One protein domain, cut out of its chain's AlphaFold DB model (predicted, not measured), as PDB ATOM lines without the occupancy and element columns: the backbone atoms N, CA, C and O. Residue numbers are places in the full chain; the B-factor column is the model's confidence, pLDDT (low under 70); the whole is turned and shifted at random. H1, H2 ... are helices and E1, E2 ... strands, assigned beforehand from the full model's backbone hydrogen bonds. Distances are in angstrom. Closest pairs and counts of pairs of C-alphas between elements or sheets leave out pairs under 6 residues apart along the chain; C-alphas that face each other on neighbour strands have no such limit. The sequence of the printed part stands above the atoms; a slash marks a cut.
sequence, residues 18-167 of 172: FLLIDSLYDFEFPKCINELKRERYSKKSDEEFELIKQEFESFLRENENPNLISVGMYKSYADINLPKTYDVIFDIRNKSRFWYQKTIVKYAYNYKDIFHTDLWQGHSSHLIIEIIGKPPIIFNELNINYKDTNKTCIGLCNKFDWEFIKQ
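AT A GLANCE: This is residues 18 to 167 of the 172 residues of an uncharacterized protein of Cloacibacterium normanense (UniProt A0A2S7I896). Six strands form a small closed barrel, E1 to E6, and the long helix H2 reaches away from one end of it, with the short helix H1 near its far end. The short helices H3 and H4 lie outside the barrel wall, H4 over E3 and, only just, E6. The printed part has 150 residues, in the order E1 H1 H2 E2 E3 E4 E5 H3 E6 H4, a mixed class of helices and strands. Round the ring run E1, E2, E5, E4, E3, E6 and back to E1, with every neighbour pair antiparallel. The whole is compact, with a radius of gyration of the C-alphas of 15.7 A, yet elongated in outline, 48 by 28 by 27 A.

IN THESE COORDINATES: E1 is residues 19 to 24, beginning at C-alpha 19 (221.211, 206.357, 298.234). H1 is residues 38 to 41, and H2 is residues 46 to 62, 24.5 A long from C-alpha 46 (229.068, 184.472, 319.190). E2 is residues 68 to 73. E3, residues 84 to 91, is 19.8 A long and bends by 69 degrees at residue 87. E4, residues 98 to 109, is 26.7 A long and bends by 82 degrees at residue 101. E5 is residues 125 to 131, 17.8 A long. H3 is residues 137 to 141, E6 residues 154 to 157, and H4 residues 159 to 165, ending at C-alpha 165 (223.658, 211.812, 287.795).

HOW THE PARTS SIT: In the barrel, E1 pairs with E2 through N 72 and O 23, 2.9 A, and with E6 through N 21 and O 154, 2.8 A. E2 pairs with E5 through N 69 and O 129, 2.8 A. E3, E4 and E5 form a meander, each strand the antiparallel neighbour of the one before; E3 and E4 are a hairpin, with N 86 and O 103 at 2.8 A, and E4 and E5 another, with N 104 and O 130 at 2.8 A. With E2 before them they make a Greek key, the first of four strands being the antiparallel neighbour of the fourth. E3 and E6 have N 155 and O 90 at 2.8 A. H4 is on the barrel, outside it, at a height of 9.2 A; the closest C-alphas of H4 and E3 are those of Lys 159 and Asp 87, 5.4 A. H3 is also on the barrel, outside it, at 7.3 A, over none of the strands. H2 is on the barrel too; its closest C-alpha to E4 is Phe 59, 7.8 A from that of Tyr 107. H1 is not on the barrel; it is close to H2 but not clearly touching, with the C-alphas of Tyr 41 and Phe 49 7.1 A apart. In H2 every O i to N i+4 pair is within hydrogen-bond range; H3 has 0 of 1, with 2 of 2 O i to N i+3 pairs, H4 has 1 of 3, with 3 of 4, and H1 is too short for an O i to N i+4 pair.

THE WHOLE: The two C-alphas farthest apart are those of Asp 46 and Ser 96, 48.4 A. The printed part has no cut. The links E1 to H1, E4 to E5 and H3 to E6 are long. Mean pLDDT of the printed part is 92.7, and residues 145 to 151 are under 70.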
ATOM      1  N   PHE A  18     223.548 206.232 293.956       97.00
ATOM      2  CA  PHE A  18     223.106 207.126 295.019       97.00
ATOM      3  C   PHE A  18     222.128 206.444 295.972       97.00
ATOM      4  O   PHE A  18     221.266 205.670 295.554       97.00
ATOM      5  N   LEU A  19     222.236 206.749 297.265       97.25
ATOM      6  CA  LEU A  19     221.211 206.357 298.234       97.25
ATOM      7  C   LEU A  19     220.034 207.320 298.143       97.25
ATOM      8  O   LEU A  19     220.234 208.529 298.032       97.25
ATOM      9  N   LEU A  20     218.817 206.785 298.235       95.50
ATOM     10  CA  LEU A  20     217.592 207.577 298.289       95.50
ATOM     11  C   LEU A  20     217.071 207.625 299.725       95.50
ATOM     12  O   LEU A  20     216.611 206.611 300.254       95.50
ATOM     13  N   ILE A  21     217.118 208.814 300.318       95.31
ATOM     14  CA  ILE A  21     216.526 209.142 301.616       95.31
ATOM     15  C   ILE A  21     215.142 209.748 301.384       95.31
ATOM     16  O   ILE A  21     214.994 210.702 300.616       95.31
ATOM     17  N   ASP A  22     214.128 209.204 302.049       91.31
ATOM     18  CA  ASP A  22     212.726 209.603 301.868       91.31
ATOM     19  C   ASP A  22     212.085 210.218 303.119       91.31
ATOM     20  O   ASP A  22     211.013 210.825 303.041       91.31
ATOM     21  N   SER A  23     212.733 210.091 304.276       91.56
ATOM     22  CA  SER A  23     212.138 210.483 305.546       91.56
ATOM     23  C   SER A  23     213.168 210.806 306.624       91.56
ATOM     24  O   SER A  23     214.287 210.292 306.628       91.56
ATOM     25  N   LEU A  24     212.759 211.668 307.553       91.88
ATOM     26  CA  LEU A  24     213.382 211.867 308.856       91.88
ATOM     27  C   LEU A  24     212.626 211.042 309.896       91.88
ATOM     28  O   LEU A  24     211.388 211.027 309.906       91.88
ATOM     29  N   TYR A  25     213.369 210.409 310.797       89.69
ATOM     30  CA  TYR A  25     212.811 209.681 311.929       89.69
ATOM     31  C   TYR A  25     213.071 210.425 313.229       89.69
ATOM     32  O   TYR A  25     214.198 210.823 313.521       89.69
ATOM     33  N   ASP A  26     212.020 210.535 314.034       87.19
ATOM     34  CA  ASP A  26     212.145 210.861 315.449       87.19
ATOM     35  C   ASP A  26     212.609 209.596 316.185       87.19
ATOM     36  O   ASP A  26     211.818 208.694 316.462       87.19
ATOM     37  N   PHE A  27     213.924 209.468 316.362       88.88
ATOM     38  CA  PHE A  27     214.570 208.273 316.898       88.88
ATOM     39  C   PHE A  27     215.333 208.611 318.169       88.88
ATOM     40  O   PHE A  27     216.218 209.468 318.168       88.88
ATOM     41  N   GLU A  28     215.014 207.894 319.242       91.19
ATOM     42  CA  GLU A  28     215.786 207.954 320.472       91.19
ATOM     43  C   GLU A  28     217.037 207.086 320.320       91.19
ATOM     44  O   GLU A  28     216.958 205.866 320.171       91.19
ATOM     45  N   PHE A  29     218.200 207.733 320.337       92.88
ATOM     46  CA  PHE A  29     219.481 207.044 320.262       92.88
ATOM     47  C   PHE A  29     219.695 206.142 321.489       92.88
ATOM     48  O   PHE A  29     219.362 206.548 322.608       92.88
ATOM     49  N   PRO A  30     220.278 204.940 321.306       93.50
ATOM     50  CA  PRO A  30     220.511 204.022 322.410       93.50
ATOM     51  C   PRO A  30     221.483 204.632 323.415       93.50
ATOM     52  O   PRO A  30     222.430 205.326 323.041       93.50
ATOM     53  N   LYS A  31     221.267 204.355 324.699       94.06
ATOM     54  CA  LYS A  31     222.027 204.935 325.817       94.06
ATOM     55  C   LYS A  31     222.997 203.944 326.442       94.06
ATOM     56  O   LYS A  31     223.919 204.350 327.145       94.06
ATOM     57  N   CYS A  32     222.791 202.646 326.231       94.94
ATOM     58  CA  CYS A  32     223.649 201.618 326.810       94.94
ATOM     59  C   CYS A  32     223.681 200.321 325.998       94.94
ATOM     60  O   CYS A  32     222.799 200.034 325.191       94.94
ATOM     61  N   ILE A  33     224.691 199.489 326.274       96.12
ATOM     62  CA  ILE A  33     224.923 198.225 325.564       96.12
ATOM     63  C   ILE A  33     223.794 197.201 325.747       96.12
ATOM     64  O   ILE A  33     223.571 196.367 324.877       96.12
ATOM     65  N   ASN A  34     223.032 197.292 326.841       94.44
ATOM     66  CA  ASN A  34     221.932 196.366 327.137       94.44
ATOM     67  C   ASN A  34     220.751 196.499 326.161       94.44
ATOM     68  O   ASN A  34     219.896 195.616 326.097       94.44
ATOM     69  N   GLU A  35     220.690 197.591 325.397       94.94
ATOM     70  CA  GLU A  35     219.702 197.763 324.332       94.94
ATOM     71  C   GLU A  35     220.019 196.889 323.105       94.94
ATOM     72  O   GLU A  35     219.114 196.552 322.334       94.94
ATOM     73  N   LEU A  36     221.269 196.424 322.969       95.94
ATOM     74  CA  LEU A  36     221.672 195.421 321.987       95.94
ATOM     75  C   LEU A  36     221.324 194.005 322.479       95.94
ATOM     76  O   LEU A  36     222.132 193.262 323.033       95.94
ATOM     77  N   LYS A  37     220.073 193.622 322.250       94.44
ATOM     78  CA  LYS A  37     219.484 192.353 322.696       94.44
ATOM     79  C   LYS A  37     220.011 191.135 321.918       94.44
ATOM     80  O   LYS A  37     219.598 190.922 320.774       94.44
ATOM     81  N   ARG A  38     220.876 190.303 322.529       94.12
ATOM     82  CA  ARG A  38     221.492 189.089 321.925       94.12
ATOM     83  C   ARG A  38     220.477 188.161 321.252       94.12
ATOM     84  O   ARG A  38     220.782 187.570 320.213       94.12
ATOM     85  N   GLU A  39     219.273 188.045 321.802       94.19
ATOM     86  CA  GLU A  39     218.194 187.196 321.291       94.19
ATOM     87  C   GLU A  39     217.712 187.603 319.890       94.19
ATOM     88  O   GLU A  39     217.299 186.742 319.109       94.19
ATOM     89  N   ARG A  40     217.836 188.887 319.519       93.81
ATOM     90  CA  ARG A  40     217.520 189.375 318.163       93.81
ATOM     91  C   ARG A  40     218.510 188.858 317.114       93.81
ATOM     92  O   ARG A  40     218.186 188.819 315.928       93.81
ATOM     93  N   TYR A  41     219.677 188.401 317.559       95.06
ATOM     94  CA  TYR A  41     220.786 187.917 316.741       95.06
ATOM     95  C   TYR A  41     220.976 186.403 316.871       95.06
ATOM     96  O   TYR A  41     222.065 185.893 316.634       95.06
ATOM     97  N   SER A  42     219.939 185.645 317.238       93.62
ATOM     98  CA  SER A  42     220.030 184.192 317.491       93.62
ATOM     99  C   SER A  42     220.583 183.354 316.329       93.62
ATOM    100  O   SER A  42     221.023 182.230 316.538       93.62
ATOM    101  N   LYS A  43     220.581 183.897 315.105       93.44
ATOM    102  CA  LYS A  43     221.149 183.261 313.904       93.44
ATOM    103  C   LYS A  43     222.636 183.551 313.676       93.44
ATOM    104  O   LYS A  43     223.200 182.998 312.739       93.44
ATOM    105  N   LYS A  44     223.228 184.446 314.465       93.94
ATOM    106  CA  LYS A  44     224.639 184.833 314.405       93.94
ATOM    107  C   LYS A  44     225.446 184.025 315.414       93.94
ATOM    108  O   LYS A  44     224.954 183.764 316.521       93.94
ATOM    109  N   SER A  45     226.660 183.643 315.025       97.06
ATOM    110  CA  SER A  45     227.632 183.054 315.946       97.06
ATOM    111  C   SER A  45     228.015 184.061 317.033       97.06
ATOM    112  O   SER A  45     227.759 185.261 316.907       97.06
ATOM    113  N   ASP A  46     228.616 183.581 318.118       96.62
ATOM    114  CA  ASP A  46     229.068 184.472 319.190       96.62
ATOM    115  C   ASP A  46     230.201 185.399 318.721       96.62
ATOM    116  O   ASP A  46     230.214 186.570 319.083       96.62
ATOM    117  N   GLU A  47     231.076 184.918 317.830       96.94
ATOM    118  CA  GLU A  47     232.112 185.736 317.187       96.94
ATOM    119  C   GLU A  47     231.508 186.857 316.329       96.94
ATOM    120  O   GLU A  47     231.896 188.015 316.463       96.94
ATOM    121  N   GLU A  48     230.514 186.545 315.487       96.00
ATOM    122  CA  GLU A  48     229.812 187.557 314.690       96.00
ATOM    123  C   GLU A  48     229.080 188.572 315.579       96.00
ATOM    124  O   GLU A  48     229.046 189.763 315.268       96.00
ATOM    125  N   PHE A  49     228.472 188.116 316.677       96.69
ATOM    126  CA  PHE A  49     227.767 189.004 317.595       96.69
ATOM    127  C   PHE A  49     228.723 189.931 318.349       96.69
ATOM    128  O   PHE A  49     228.388 191.097 318.541       96.69
ATOM    129  N   GLU A  50     229.909 189.462 318.738       96.88
ATOM    130  CA  GLU A  50     230.895 190.310 319.413       96.88
ATOM    131  C   GLU A  50     231.392 191.440 318.497       96.88
ATOM    132  O   GLU A  50     231.553 192.568 318.957       96.88
ATOM    133  N   LEU A  51     231.529 191.194 317.189       96.56
ATOM    134  CA  LEU A  51     231.828 192.254 316.215       96.56
ATOM    135  C   LEU A  51     230.698 193.294 316.142       96.56
ATOM    136  O   LEU A  51     230.950 194.494 316.224       96.56
ATOM    137  N   ILE A  52     229.438 192.849 316.069       96.94
ATOM    138  CA  ILE A  52     228.268 193.749 316.081       96.94
ATOM    139  C   ILE A  52     228.236 194.577 317.369       96.94
ATOM    140  O   ILE A  52     227.922 195.767 317.347       96.94
ATOM    141  N   LYS A  53     228.565 193.951 318.499       97.50
ATOM    142  CA  LYS A  53     228.623 194.601 319.803       97.50
ATOM    143  C   LYS A  53     229.702 195.683 319.848       97.50
ATOM    144  O   LYS A  53     229.411 196.774 320.325       97.50
ATOM    145  N   GLN A  54     230.894 195.432 319.305       97.12
ATOM    146  CA  GLN A  54     231.962 196.437 319.206       97.12
ATOM    147  C   GLN A  54     231.541 197.647 318.357       97.12
ATOM    148  O   GLN A  54     231.784 198.794 318.743       97.12
ATOM    149  N   GLU A  55     230.858 197.413 317.235       97.38
ATOM    150  CA  GLU A  55     230.304 198.490 316.406       97.38
ATOM    151  C   GLU A  55     229.218 199.279 317.147       97.38
ATOM    152  O   GLU A  55     229.193 200.511 317.111       97.38
ATOM    153  N   PHE A  56     228.358 198.593 317.901       97.88
ATOM    154  CA  PHE A  56     227.337 199.242 318.719       97.88
ATOM    155  C   PHE A  56     227.941 200.062 319.865       97.88
ATOM    156  O   PHE A  56     227.485 201.165 320.147       97.88
ATOM    157  N   GLU A  57     229.003 199.580 320.510       97.50
ATOM    158  CA  GLU A  57     229.742 200.354 321.511       97.50
ATOM    159  C   GLU A  57     230.383 201.606 320.903       97.50
ATOM    160  O   GLU A  57     230.432 202.646 321.560       97.50
ATOM    161  N   SER A  58     230.849 201.536 319.652       96.12
ATOM    162  CA  SER A  58     231.308 202.716 318.908       96.12
ATOM    163  C   SER A  58     230.178 203.709 318.681       96.12
ATOM    164  O   SER A  58     230.354 204.889 318.975       96.12
ATOM    165  N   PHE A  59     229.001 203.231 318.281       96.62
ATOM    166  CA  PHE A  59     227.822 204.075 318.141       96.62
ATOM    167  C   PHE A  59     227.427 204.757 319.462       96.62
ATOM    168  O   PHE A  59     227.181 205.961 319.484       96.62
ATOM    169  N   LEU A  60     227.439 204.030 320.585       97.00
ATOM    170  CA  LEU A  60     227.140 204.590 321.909       97.00
ATOM    171  C   LEU A  60     228.094 205.719 322.313       97.00
ATOM    172  O   LEU A  60     227.664 206.661 322.964       97.00
ATOM    173  N   ARG A  61     229.375 205.651 321.928       95.75
ATOM    174  CA  ARG A  61     230.350 206.722 322.215       95.75
ATOM    175  C   ARG A  61     230.099 207.998 321.416       95.75
ATOM    176  O   ARG A  61     230.623 209.048 321.770       95.75
ATOM    177  N   GLU A  62     229.339 207.901 320.334       94.12
ATOM    178  CA  GLU A  62     229.072 209.004 319.420       94.12
ATOM    179  C   GLU A  62     227.630 209.512 319.493       94.12
ATOM    180  O   GLU A  62     227.318 210.501 318.838       94.12
ATOM    181  N   ASN A  63     226.746 208.870 320.263       90.50
ATOM    182  CA  ASN A  63     225.306 209.157 320.269       90.50
ATOM    183  C   ASN A  63     224.947 210.596 320.700       90.50
ATOM    184  O   ASN A  63     223.868 211.076 320.361       90.50
ATOM    185  N   GLU A  64     225.846 211.295 321.396       88.25
ATOM    186  CA  GLU A  64     225.700 212.704 321.778       88.25
ATOM    187  C   GLU A  64     226.134 213.681 320.669       88.25
ATOM    188  O   GLU A  64     225.997 214.895 320.827       88.25
ATOM    189  N   ASN A  65     226.662 213.194 319.541       91.06
ATOM    190  CA  ASN A  65     227.076 214.040 318.425       91.06
ATOM    191  C   ASN A  65     225.842 214.718 317.791       91.06
ATOM    192  O   ASN A  65     225.026 214.041 317.161       91.06
ATOM    193  N   PRO A  66     225.723 216.060 317.869       90.38
ATOM    194  CA  PRO A  66     224.544 216.784 317.389       90.38
ATOM    195  C   PRO A  66     224.401 216.774 315.861       90.38
ATOM    196  O   PRO A  66     223.384 217.218 315.335       90.38
ATOM    197  N   ASN A  67     225.420 216.295 315.143       93.12
ATOM    198  CA  ASN A  67     225.394 216.144 313.693       93.12
ATOM    199  C   ASN A  67     224.844 214.784 313.242       93.12
ATOM    200  O   ASN A  67     224.747 214.549 312.033       93.12
ATOM    201  N   LEU A  68     224.516 213.888 314.182       95.50
ATOM    202  CA  LEU A  68     223.843 212.635 313.877       95.50
ATOM    203  C   LEU A  68     222.362 212.871 313.614       95.50
ATOM    204  O   LEU A  68     221.655 213.513 314.390       95.50
ATOM    205  N   ILE A  69     221.888 212.312 312.509       94.56
ATOM    206  CA  ILE A  69     220.498 212.373 312.083       94.56
ATOM    207  C   ILE A  69     220.033 210.964 311.747       94.56
ATOM    208  O   ILE A  69     220.765 210.146 311.186       94.56
ATOM    209  N   SER A  70     218.786 210.701 312.100       95.50
ATOM    210  CA  SER A  70     218.096 209.447 311.866       95.50
ATOM    211  C   SER A  70     217.173 209.580 310.653       95.50
ATOM    212  O   SER A  70     216.302 210.457 310.625       95.50
ATOM    213  N   VAL A  71     217.382 208.750 309.628       95.69
ATOM    214  CA  VAL A  71     216.682 208.868 308.337       95.69
ATOM    215  C   VAL A  71     216.204 207.522 307.801       95.69
ATOM    216  O   VAL A  71     216.844 206.493 308.008       95.69
ATOM    217  N   GLY A  72     215.100 207.522 307.059       94.88
ATOM    218  CA  GLY A  72     214.666 206.369 306.274       94.88
ATOM    219  C   GLY A  72     215.318 206.369 304.892       94.88
ATOM    220  O   GLY A  72     215.316 207.378 304.185       94.88
ATOM    221  N   MET A  73     215.880 205.227 304.503       94.31
ATOM    222  CA  MET A  73     216.374 204.965 303.153       94.31
ATOM    223  C   MET A  73     215.441 203.984 302.450       94.31
ATOM    224  O   MET A  73     215.190 202.884 302.950       94.31
ATOM    225  N   TYR A  74     214.995 204.344 301.246       89.75
ATOM    226  CA  TYR A  74     214.072 203.515 300.478       89.75
ATOM    227  C   TYR A  74     214.728 202.231 299.962       89.75
ATOM    228  O   TYR A  74     214.190 201.148 300.174       89.75
ATOM    229  N   LYS A  75     215.876 202.325 299.274       89.38
ATOM    230  CA  LYS A  75     216.622 201.169 298.746       89.38
ATOM    231  C   LYS A  75     218.111 201.474 298.615       89.38
ATOM    232  O   LYS A  75     218.462 202.525 298.079       89.38
ATOM    233  N   SER A  76     218.960 200.530 299.020       93.62
ATOM    234  CA  SER A  76     220.383 200.553 298.661       93.62
ATOM    235  C   SER A  76     220.574 200.164 297.191       93.62
ATOM    236  O   SER A  76     219.922 199.234 296.709       93.62
ATOM    237  N   TYR A  77     221.467 200.848 296.472       95.19
ATOM    238  CA  TYR A  77     221.772 200.540 295.064       95.19
ATOM    239  C   TYR A  77     222.718 199.341 294.896       95.19
ATOM    240  O   TYR A  77     222.742 198.728 293.833       95.19
ATOM    241  N   ALA A  78     223.467 198.992 295.942       95.94
ATOM    242  CA  ALA A  78     224.438 197.902 295.981       95.94
ATOM    243  C   ALA A  78     224.533 197.329 297.404       95.94
ATOM    244  O   ALA A  78     223.920 197.866 298.337       95.94
ATOM    245  N   ASP A  79     225.309 196.263 297.572       96.00
ATOM    246  CA  ASP A  79     225.771 195.847 298.890       96.00
ATOM    247  C   ASP A  79     226.913 196.763 299.337       96.00
ATOM    248  O   ASP A  79     227.886 196.964 298.607       96.00
ATOM    249  N   ILE A  80     226.766 197.375 300.511       96.38
ATOM    250  CA  ILE A  80     227.653 198.438 300.990       96.38
ATOM    251  C   ILE A  80     228.003 198.189 302.450       96.38
ATOM    252  O   ILE A  80     227.116 198.151 303.301       96.38
ATOM    253  N   ASN A  81     229.298 198.135 302.746       96.50
ATOM    254  CA  ASN A  81     229.783 198.129 304.122       96.50
ATOM    255  C   ASN A  81     229.858 199.569 304.646       96.50
ATOM    256  O   ASN A  81     230.365 200.469 303.971       96.50
ATOM    257  N   LEU A  82     229.345 199.777 305.852       97.31
ATOM    258  CA  LEU A  82     229.371 201.037 306.582       97.31
ATOM    259  C   LEU A  82     230.567 201.059 307.558       97.31
ATOM    260  O   LEU A  82     230.992 199.999 308.017       97.31
ATOM    261  N   PRO A  83     231.109 202.244 307.896       98.00
ATOM    262  CA  PRO A  83     230.663 203.564 307.463       98.00
ATOM    263  C   PRO A  83     231.021 203.876 306.002       98.00
ATOM    264  O   PRO A  83     232.118 203.571 305.538       98.00
ATOM    265  N   LYS A  84     230.126 204.569 305.288       98.00
ATOM    266  CA  LYS A  84     230.379 205.068 303.927       98.00
ATOM    267  C   LYS A  84     230.206 206.577 303.840       98.00
ATOM    268  O   LYS A  84     229.232 207.139 304.329       98.00
ATOM    269  N   THR A  85     231.167 207.230 303.194       98.38
ATOM    270  CA  THR A  85     231.158 208.679 302.960       98.38
ATOM    271  C   THR A  85     230.555 209.001 301.597       98.38
ATOM    272  O   THR A  85     230.821 208.295 300.629       98.38
ATOM    273  N   TYR A  86     229.802 210.095 301.546       98.38
ATOM    274  CA  TYR A  86     229.250 210.732 300.358       98.38
ATOM    275  C   TYR A  86     229.579 212.231 300.378       98.38
ATOM    276  O   TYR A  86     229.734 212.826 301.449       98.38
ATOM    277  N   ASP A  87     229.663 212.853 299.203       98.19
ATOM    278  CA  ASP A  87     230.102 214.250 299.049       98.19
ATOM    279  C   ASP A  87     228.981 215.194 298.612       98.19
ATOM    280  O   ASP A  87     229.113 216.416 298.730       98.19
ATOM    281  N   VAL A  88     227.912 214.644 298.036       98.25
ATOM    282  CA  VAL A  88     226.847 215.413 297.396       98.25
ATOM    283  C   VAL A  88     225.497 214.996 297.948       98.25
ATOM    284  O   VAL A  88     225.168 213.811 298.007       98.25
ATOM    285  N   ILE A  89     224.710 216.008 298.298       98.00
ATOM    286  CA  ILE A  89     223.303 215.908 298.678       98.00
ATOM    287  C   ILE A  89     222.500 216.613 297.590       98.00
ATOM    288  O   ILE A  89     222.837 217.741 297.230       98.00
ATOM    289  N   PHE A  90     221.445 215.998 297.062       96.75
ATOM    290  CA  PHE A  90     220.625 216.618 296.015       96.75
ATOM    291  C   PHE A  90     219.146 216.257 296.125       96.75
ATOM    292  O   PHE A  90     218.785 215.214 296.659       96.75
ATOM    293  N   ASP A  91     218.279 217.122 295.602       94.69
ATOM    294  CA  ASP A  91     216.855 216.829 295.439       94.69
ATOM    295  C   ASP A  91     216.653 215.900 294.231       94.69
ATOM    296  O   ASP A  91     216.991 216.252 293.095       94.69
ATOM    297  N   ILE A  92     216.076 214.717 294.457       92.12
ATOM    298  CA  ILE A  92     215.803 213.741 293.389       92.12
ATOM    299  C   ILE A  92     214.865 214.325 292.319       92.12
ATOM    300  O   ILE A  92     214.995 213.997 291.137       92.12
ATOM    301  N   ARG A  93     213.920 215.187 292.718       89.31
ATOM    302  CA  ARG A  93     212.906 215.776 291.832       89.31
ATOM    303  C   ARG A  93     213.409 217.034 291.133       89.31
ATOM    304  O   ARG A  93     212.959 217.327 290.030       89.31
ATOM    305  N   ASN A  94     214.345 217.757 291.746       91.19
ATOM    306  CA  ASN A  94     214.952 218.948 291.164       91.19
ATOM    307  C   ASN A  94     216.473 218.979 291.373       91.19
ATOM    308  O   ASN A  94     216.986 219.627 292.283       91.19
ATOM    309  N   LYS A  95     217.210 218.361 290.447       92.06
ATOM    310  CA  LYS A  95     218.676 218.250 290.502       92.06
ATOM    311  C   LYS A  95     219.429 219.591 290.471       92.06
ATOM    312  O   LYS A  95     220.623 219.604 290.761       92.06
ATOM    313  N   SER A  96     218.775 220.720 290.166       93.12
ATOM    314  CA  SER A  96     219.398 222.044 290.323       93.12
ATOM    315  C   SER A  96     219.591 222.427 291.797       93.12
ATOM    316  O   SER A  96     220.350 223.345 292.099       93.12
ATOM    317  N   ARG A  97     218.900 221.744 292.717       94.94
ATOM    318  CA  ARG A  97     219.015 221.893 294.167       94.94
ATOM    319  C   ARG A  97     219.968 220.826 294.696       94.94
ATOM    320  O   ARG A  97     219.562 219.699 294.976       94.94
ATOM    321  N   PHE A  98     221.241 221.184 294.808       97.00
ATOM    322  CA  PHE A  98     222.278 220.300 295.326       97.00
ATOM    323  C   PHE A  98     223.262 221.059 296.216       97.00
ATOM    324  O   PHE A  98     223.387 222.283 296.140       97.00
ATOM    325  N   TRP A  99     223.969 220.312 297.057       97.75
ATOM    326  CA  TRP A  99     224.939 220.822 298.013       97.75
ATOM    327  C   TRP A  99     226.161 219.906 298.036       97.75
ATOM    328  O   TRP A  99     226.024 218.689 298.163       97.75
ATOM    329  N   TYR A 100     227.357 220.495 297.951       97.50
ATOM    330  CA  TYR A 100     228.600 219.798 298.280       97.50
ATOM    331  C   TYR A 100     228.740 219.769 299.797       97.50
ATOM    332  O   TYR A 100     229.107 220.767 300.415       97.50
ATOM    333  N   GLN A 101     228.384 218.638 300.389       96.88
ATOM    334  CA  GLN A 101     228.285 218.470 301.824       96.88
ATOM    335  C   GLN A 101     228.677 217.041 302.177       96.88
ATOM    336  O   GLN A 101     227.956 216.089 301.868       96.88
ATOM    337  N   LYS A 102     229.817 216.898 302.860       98.06
ATOM    338  CA  LYS A 102     230.280 215.593 303.326       98.06
ATOM    339  C   LYS A 102     229.254 215.016 304.298       98.06
ATOM    340  O   LYS A 102     228.900 215.670 305.283       98.06
ATOM    341  N   THR A 103     228.803 213.808 303.996       98.31
ATOM    342  CA  THR A 103     227.824 213.046 304.771       98.31
ATOM    343  C   THR A 103     228.346 211.631 304.942       98.31
ATOM    344  O   THR A 103     228.824 211.033 303.981       98.31
ATOM    345  N   ILE A 104     228.284 211.090 306.151       98.56
ATOM    346  CA  ILE A 104     228.758 209.741 306.457       98.56
ATOM    347  C   ILE A 104     227.555 208.916 306.894       98.56
ATOM    348  O   ILE A 104     226.924 209.236 307.892       98.56
ATOM    349  N   VAL A 105     227.229 207.852 306.169       98.38
ATOM    350  CA  VAL A 105     226.284 206.839 306.647       98.38
ATOM    351  C   VAL A 105     227.063 205.917 307.570       98.38
ATOM    352  O   VAL A 105     227.972 205.235 307.101       98.38
ATOM    353  N   LYS A 106     226.769 205.943 308.871       97.75
ATOM    354  CA  LYS A 106     227.578 205.247 309.884       97.75
ATOM    355  C   LYS A 106     227.012 203.884 310.234       97.75
ATOM    356  O   LYS A 106     227.746 202.905 310.250       97.75
ATOM    357  N   TYR A 107     225.705 203.836 310.476       97.81
ATOM    358  CA  TYR A 107     225.031 202.653 310.997       97.81
ATOM    359  C   TYR A 107     223.658 202.485 310.367       97.81
ATOM    360  O   TYR A 107     223.096 203.431 309.806       97.81
ATOM    361  N   ALA A 108     223.100 201.286 310.497       97.50
ATOM    362  CA  ALA A 108     221.766 200.987 310.023       97.50
ATOM    363  C   ALA A 108     220.985 200.096 310.992       97.50
ATOM    364  O   ALA A 108     221.545 199.286 311.733       97.50
ATOM    365  N   TYR A 109     219.667 200.239 310.935       96.25
ATOM    366  CA  TYR A 109     218.698 199.318 311.492       96.25
ATOM    367  C   TYR A 109     217.797 198.794 310.378       96.25
ATOM    368  O   TYR A 109     217.403 199.523 309.462       96.25
ATOM    369  N   ASN A 110     217.412 197.526 310.475       92.00
ATOM    370  CA  ASN A 110     216.351 196.982 309.633       92.00
ATOM    371  C   ASN A 110     214.976 197.113 310.311       92.00
ATOM    372  O   ASN A 110     214.861 197.520 311.461       92.00
ATOM    373  N   TYR A 111     213.922 196.687 309.613       86.56
ATOM    374  CA  TYR A 111     212.531 196.742 310.091       86.56
ATOM    375  C   TYR A 111     212.230 195.966 311.392       86.56
ATOM    376  O   TYR A 111     211.110 196.030 311.890       86.56
ATOM    377  N   LYS A 112     213.177 195.169 311.909       88.25
ATOM    378  CA  LYS A 112     213.071 194.445 313.188       88.25
ATOM    379  C   LYS A 112     213.885 195.103 314.304       88.25
ATOM    380  O   LYS A 112     214.163 194.445 315.307       88.25
ATOM    381  N   ASP A 113     214.324 196.344 314.104       87.69
ATOM    382  CA  ASP A 113     215.202 197.079 315.018       87.69
ATOM    383  C   ASP A 113     216.495 196.306 315.329       87.69
ATOM    384  O   ASP A 113     216.985 196.274 316.462       87.69
ATOM    385  N   ILE A 114     217.024 195.611 314.321       93.69
ATOM    386  CA  ILE A 114     218.328 194.946 314.389       93.69
ATOM    387  C   ILE A 114     219.354 195.941 313.865       93.69
ATOM    388  O   ILE A 114     219.259 196.319 312.702       93.69
ATOM    389  N   PHE A 115     220.311 196.326 314.706       97.31
ATOM    390  CA  PHE A 115     221.485 197.127 314.349       97.31
ATOM    391  C   PHE A 115     222.463 196.315 313.487       97.31
ATOM    392  O   PHE A 115     222.708 195.139 313.787       97.31
ATOM    393  N   HIS A 116     223.014 196.935 312.445       95.88
ATOM    394  CA  HIS A 116     224.020 196.365 311.548       95.88
ATOM    395  C   HIS A 116     224.835 197.456 310.825       95.88
ATOM    396  O   HIS A 116     224.454 198.628 310.785       95.88
ATOM    397  N   THR A 117     225.944 197.043 310.211       96.50
ATOM    398  CA  THR A 117     226.857 197.894 309.427       96.50
ATOM    399  C   THR A 117     226.886 197.532 307.942       96.50
ATOM    400  O   THR A 117     227.718 198.046 307.212       96.50
ATOM    401  N   ASP A 118     225.971 196.687 307.468       95.25
ATOM    402  CA  ASP A 118     225.901 196.288 306.055       95.25
ATOM    403  C   ASP A 118     224.579 196.739 305.434       95.25
ATOM    404  O   ASP A 118     223.510 196.448 305.967       95.25
ATOM    405  N   LEU A 119     224.607 197.428 304.299       95.75
ATOM    406  CA  LEU A 119     223.415 197.648 303.484       95.75
ATOM    407  C   LEU A 119     223.340 196.567 302.419       95.75
ATOM    408  O   LEU A 119     224.343 196.275 301.775       95.75
ATOM    409  N   TRP A 120     222.145 196.019 302.212       94.31
ATOM    410  CA  TRP A 120     221.901 195.023 301.174       94.31
ATOM    411  C   TRP A 120     221.183 195.643 299.985       94.31
ATOM    412  O   TRP A 120     220.220 196.401 300.154       94.31
ATOM    413  N   GLN A 121     221.617 195.292 298.781       93.56
ATOM    414  CA  GLN A 121     221.045 195.812 297.547       93.56
ATOM    415  C   GLN A 121     219.524 195.600 297.498       93.56
ATOM    416  O   GLN A 121     218.999 194.528 297.793       93.56
ATOM    417  N   GLY A 122     218.791 196.657 297.151       90.00
ATOM    418  CA  GLY A 122     217.334 196.634 297.030       90.00
ATOM    419  C   GLY A 122     216.559 196.627 298.354       90.00
ATOM    420  O   GLY A 122     215.328 196.719 298.314       90.00
ATOM    421  N   HIS A 123     217.235 196.560 299.504       91.56
ATOM    422  CA  HIS A 123     216.608 196.634 300.821       91.56
ATOM    423  C   HIS A 123     216.517 198.076 301.325       91.56
ATOM    424  O   HIS A 123     217.423 198.882 301.102       91.56
ATOM    425  N   SER A 124     215.412 198.383 302.008       93.31
ATOM    426  CA  SER A 124     215.257 199.598 302.804       93.31
ATOM    427  C   SER A 124     215.930 199.433 304.161       93.31
ATOM    428  O   SER A 124     215.954 198.333 304.723       93.31
ATOM    429  N   SER A 125     216.412 200.545 304.707       95.19
ATOM    430  CA  SER A 125     216.999 200.590 306.043       95.19
ATOM    431  C   SER A 125     216.663 201.909 306.713       95.19
ATOM    432  O   SER A 125     216.507 202.943 306.067       95.19
ATOM    433  N   HIS A 126     216.597 201.874 308.031       96.25
ATOM    434  CA  HIS A 126     216.748 203.054 308.861       96.25
ATOM    435  C   HIS A 126     218.245 203.332 308.988       96.25
ATOM    436  O   HIS A 126     218.989 202.462 309.421       96.25
ATOM    437  N   LEU A 127     218.706 204.506 308.571       97.62
ATOM    438  CA  LEU A 127     220.109 204.895 308.630       97.62
ATOM    439  C   LEU A 127     220.360 205.907 309.744       97.62
ATOM    440  O   LEU A 127     219.568 206.826 309.965       97.62
ATOM    441  N   ILE A 128     221.525 205.775 310.367       97.81
ATOM    442  CA  ILE A 128     222.141 206.817 311.179       97.81
ATOM    443  C   ILE A 128     223.224 207.473 310.328       97.81
ATOM    444  O   ILE A 128     224.200 206.824 309.931       97.81
ATOM    445  N   ILE A 129     223.037 208.756 310.028       98.00
ATOM    446  CA  ILE A 129     223.951 209.542 309.199       98.00
ATOM    447  C   ILE A 129     224.568 210.680 310.005       98.00
ATOM    448  O   ILE A 129     223.918 211.258 310.867       98.00
ATOM    449  N   GLU A 130     225.805 211.034 309.689       97.69
ATOM    450  CA  GLU A 130     226.499 212.203 310.213       97.69
ATOM    451  C   GLU A 130     226.683 213.230 309.097       97.69
ATOM    452  O   GLU A 130     227.293 212.927 308.066       97.69
ATOM    453  N   ILE A 131     226.184 214.451 309.290       96.75
ATOM    454  CA  ILE A 131     226.392 215.553 308.343       96.75
ATOM    455  C   ILE A 131     227.517 216.453 308.855       96.75
ATOM    456  O   ILE A 131     227.410 217.055 309.917       96.75
ATOM    457  N   ILE A 132     228.605 216.587 308.095       96.06
ATOM    458  CA  ILE A 132     229.785 217.345 308.540       96.06
ATOM    459  C   ILE A 132     229.577 218.850 308.347       96.06
ATOM    460  O   ILE A 132     229.969 219.426 307.335       96.06
ATOM    461  N   GLY A 133     228.970 219.503 309.331       92.19
ATOM    462  CA  GLY A 133     228.604 220.917 309.277       92.19
ATOM    463  C   GLY A 133     227.096 221.090 309.389       92.19
ATOM    464  O   GLY A 133     226.387 220.199 309.845       92.19
ATOM    465  N   LYS A 134     226.579 222.255 308.990       91.31
ATOM    466  CA  LYS A 134     225.144 222.528 309.109       91.31
ATOM    467  C   LYS A 134     224.355 221.714 308.067       91.31
ATOM    468  O   LYS A 134     224.624 221.884 306.876       91.31
ATOM    469  N   PRO A 135     223.340 220.926 308.470       91.62
ATOM    470  CA  PRO A 135     222.461 220.239 307.531       91.62
ATOM    471  C   PRO A 135     221.836 221.202 306.510       91.62
ATOM    472  O   PRO A 135     221.309 222.253 306.902       91.62
ATOM    473  N   PRO A 136     221.876 220.880 305.204       93.06
ATOM    474  CA  PRO A 136     221.187 221.668 304.190       93.06
ATOM    475  C   PRO A 136     219.677 221.740 304.441       93.06
ATOM    476  O   PRO A 136     219.073 220.797 304.949       93.06
ATOM    477  N   ILE A 137     219.050 222.845 304.022       91.88
ATOM    478  CA  ILE A 137     217.622 223.126 304.279       91.88
ATOM    479  C   ILE A 137     216.683 222.021 303.776       91.88
ATOM    480  O   ILE A 137     215.620 221.820 304.352       91.88
ATOM    481  N   ILE A 138     217.094 221.271 302.749       92.75
ATOM    482  CA  ILE A 138     216.301 220.192 302.155       92.75
ATOM    483  C   ILE A 138     215.955 219.074 303.149       92.75
ATOM    484  O   ILE A 138     214.922 218.430 302.994       92.75
ATOM    485  N   PHE A 139     216.744 218.878 304.212       91.75
ATOM    486  CA  PHE A 139     216.387 217.925 305.268       91.75
ATOM    487  C   PHE A 139     215.103 218.332 305.999       91.75
ATOM    488  O   PHE A 139     214.316 217.465 306.358       91.75
ATOM    489  N   ASN A 140     214.821 219.630 306.133       89.38
ATOM    490  CA  ASN A 140     213.577 220.114 306.744       89.38
ATOM    491  C   ASN A 140     212.345 219.880 305.850       89.38
ATOM    492  O   ASN A 140     211.215 220.032 306.308       89.38
ATOM    493  N   GLU A 141     212.558 219.547 304.575       90.06
ATOM    494  CA  GLU A 141     211.499 219.261 303.602       90.06
ATOM    495  C   GLU A 141     211.181 217.763 303.499       90.06
ATOM    496  O   GLU A 141     210.182 217.390 302.875       90.06
ATOM    497  N   LEU A 142     212.013 216.904 304.103       88.12
ATOM    498  CA  LEU A 142     211.759 215.470 304.185       88.12
ATOM    499  C   LEU A 142     210.494 215.185 304.995       88.12
ATOM    500  O   LEU A 142     210.062 215.953 305.859       88.12
ATOM    501  N   ASN A 143     209.891 214.031 304.724       83.12
ATOM    502  CA  ASN A 143     208.736 213.610 305.488       83.12
ATOM    503  C   ASN A 143     209.132 213.195 306.907       83.12
ATOM    504  O   ASN A 143     210.070 212.424 307.086       83.12
ATOM    505  N   ILE A 144     208.371 213.638 307.903       76.81
ATOM    506  CA  ILE A 144     208.523 213.166 309.278       76.81
ATOM    507  C   ILE A 144     207.530 212.016 309.469       76.81
ATOM    508  O   ILE A 144     206.316 212.214 309.355       76.81
ATOM    509  N   ASN A 145     208.031 210.815 309.761       62.66
ATOM    510  CA  ASN A 145     207.224 209.633 310.098       62.66
ATOM    511  C   ASN A 145     206.201 209.197 309.014       62.66
ATOM    512  O   ASN A 145     205.077 208.823 309.345       62.66
ATOM    513  N   TYR A 146     206.569 209.244 307.724       58.12
ATOM    514  CA  TYR A 146     205.786 208.720 306.578       58.12
ATOM    515  C   TYR A 146     204.352 209.258 306.389       58.12
ATOM    516  O   TYR A 146     203.537 208.644 305.702       58.12
ATOM    517  N   LYS A 147     204.006 210.426 306.936       53.59
ATOM    518  CA  LYS A 147     202.617 210.930 306.927       53.59
ATOM    519  C   LYS A 147     202.117 211.516 305.594       53.59
ATOM    520  O   LYS A 147     200.991 211.993 305.543       53.59
ATOM    521  N   ASP A 148     202.924 211.517 304.530       57.19
ATOM    522  CA  ASP A 148     202.640 212.291 303.305       57.19
ATOM    523  C   ASP A 148     203.492 211.855 302.093       57.19
ATOM    524  O   ASP A 148     204.721 211.928 302.118       57.19
ATOM    525  N   THR A 149     202.857 211.393 301.017       55.66
ATOM    526  CA  THR A 149     203.526 210.804 299.839       55.66
ATOM    527  C   THR A 149     204.007 211.839 298.817       55.66
ATOM    528  O   THR A 149     204.765 211.503 297.903       55.66
ATOM    529  N   ASN A 150     203.633 213.114 298.969       58.31
ATOM    530  CA  ASN A 150     203.979 214.172 298.016       58.31
ATOM    531  C   ASN A 150     205.306 214.896 298.304       58.31
ATOM    532  O   ASN A 150     205.639 215.839 297.585       58.31
ATOM    533  N   LYS A 151     206.098 214.459 299.286       68.56
ATOM    534  CA  LYS A 151     207.267 215.210 299.779       68.56
ATOM    535  C   LYS A 151     208.604 214.860 299.112       68.56
ATOM    536  O   LYS A 151     208.720 213.872 298.389       68.56
ATOM    537  N   THR A 152     209.572 215.756 299.308       84.06
ATOM    538  CA  THR A 152     210.939 215.739 298.768       84.06
ATOM    539  C   THR A 152     211.673 214.444 299.117       84.06
ATOM    540  O   THR A 152     211.551 213.953 300.234       84.06
ATOM    541  N   CYS A 153     212.472 213.930 298.178       91.94
ATOM    542  CA  CYS A 153     213.428 212.852 298.433       91.94
ATOM    543  C   CYS A 153     214.843 213.380 298.205       91.94
ATOM    544  O   CYS A 153     215.082 214.145 297.266       91.94
ATOM    545  N   ILE A 154     215.777 212.935 299.036       95.56
ATOM    546  CA  ILE A 154     217.184 213.313 298.968       95.56
ATOM    547  C   ILE A 154     217.991 212.174 298.348       95.56
ATOM    548  O   ILE A 154     217.829 211.013 298.715       95.56
ATOM    549  N   GLY A 155     218.882 212.517 297.425       97.19
ATOM    550  CA  GLY A 155     219.947 211.648 296.950       97.19
ATOM    551  C   GLY A 155     221.263 211.939 297.666       97.19
ATOM    552  O   GLY A 155     221.623 213.107 297.824       97.19
ATOM    553  N   LEU A 156     221.985 210.888 298.064       98.25
ATOM    554  CA  LEU A 156     223.376 210.960 298.521       98.25
ATOM    555  C   LEU A 156     224.288 210.232 297.534       98.25
ATOM    556  O   LEU A 156     224.068 209.051 297.272       98.25
ATOM    557  N   CYS A 157     225.319 210.899 297.016       98.06
ATOM    558  CA  CYS A 157     226.310 210.273 296.136       98.06
ATOM    559  C   CYS A 157     227.718 210.852 296.320       98.06
ATOM    560  O   CYS A 157     227.923 211.881 296.974       98.06
ATOM    561  N   ASN A 158     228.712 210.172 295.747       98.00
ATOM    562  CA  ASN A 158     230.063 210.710 295.669       98.00
ATOM    563  C   ASN A 158     230.142 211.800 294.606       98.00
ATOM    564  O   ASN A 158     229.376 211.823 293.636       98.00
ATOM    565  N   LYS A 159     231.137 212.674 294.741       97.19
ATOM    566  CA  LYS A 159     231.350 213.769 293.790       97.19
ATOM    567  C   LYS A 159     231.553 213.280 292.353       97.19
ATOM    568  O   LYS A 159     231.104 213.950 291.430       97.19
ATOM    569  N   PHE A 160     232.213 212.134 292.168       96.44
ATOM    570  CA  PHE A 160     232.412 211.533 290.848       96.44
ATOM    571  C   PHE A 160     231.081 211.117 290.209       96.44
ATOM    572  O   PHE A 160     230.781 211.536 289.095       96.44
ATOM    573  N   ASP A 161     230.258 210.362 290.938       96.94
ATOM    574  CA  ASP A 161     228.972 209.851 290.451       96.94
ATOM    575  C   ASP A 161     227.992 210.994 290.133       96.94
ATOM    576  O   ASP A 161     227.262 210.948 289.140       96.94
ATOM    577  N   TRP A 162     228.031 212.081 290.917       97.12
ATOM    578  CA  TRP A 162     227.221 213.278 290.674       97.12
ATOM    579  C   TRP A 162     227.393 213.864 289.269       97.12
ATOM    580  O   TRP A 162     226.413 214.323 288.677       97.12
ATOM    581  N   GLU A 163     228.606 213.828 288.708       95.25
ATOM    582  CA  GLU A 163     228.869 214.354 287.365       95.25
ATOM    583  C   GLU A 163     228.040 213.641 286.292       95.25
ATOM    584  O   GLU A 163     227.638 214.287 285.324       95.25
ATOM    585  N   PHE A 164     227.710 212.363 286.501       95.44
ATOM    586  CA  PHE A 164     226.850 211.564 285.626       95.44
ATOM    587  C   PHE A 164     225.368 211.732 285.990       95.44
ATOM    588  O   PHE A 164     224.527 211.972 285.118       95.44
ATOM    589  N   ILE A 165     225.038 211.693 287.287       94.62
ATOM    590  CA  ILE A 165     223.658 211.812 287.795       94.62
ATOM    591  C   ILE A 165     223.006 213.129 287.355       94.62
ATOM    592  O   ILE A 165     221.840 213.139 286.939       94.62
ATOM    593  N   LYS A 166     223.740 214.249 287.416       92.94
ATOM    594  CA  LYS A 166     223.209 215.573 287.054       92.94
ATOM    595  C   LYS A 166     222.920 215.719 285.556       92.94
ATOM    596  O   LYS A 166     222.086 216.537 285.183       92.94
ATOM    597  N   GLN A 167     223.569 214.920 284.704       84.69
ATOM    598  CA  GLN A 167     223.420 214.983 283.244       84.69
ATOM    599  C   GLN A 167     222.235 214.158 282.721       84.69
ATOM    600  O   GLN A 167     221.633 214.539 281.720       84.69
TER     601      GLN A 167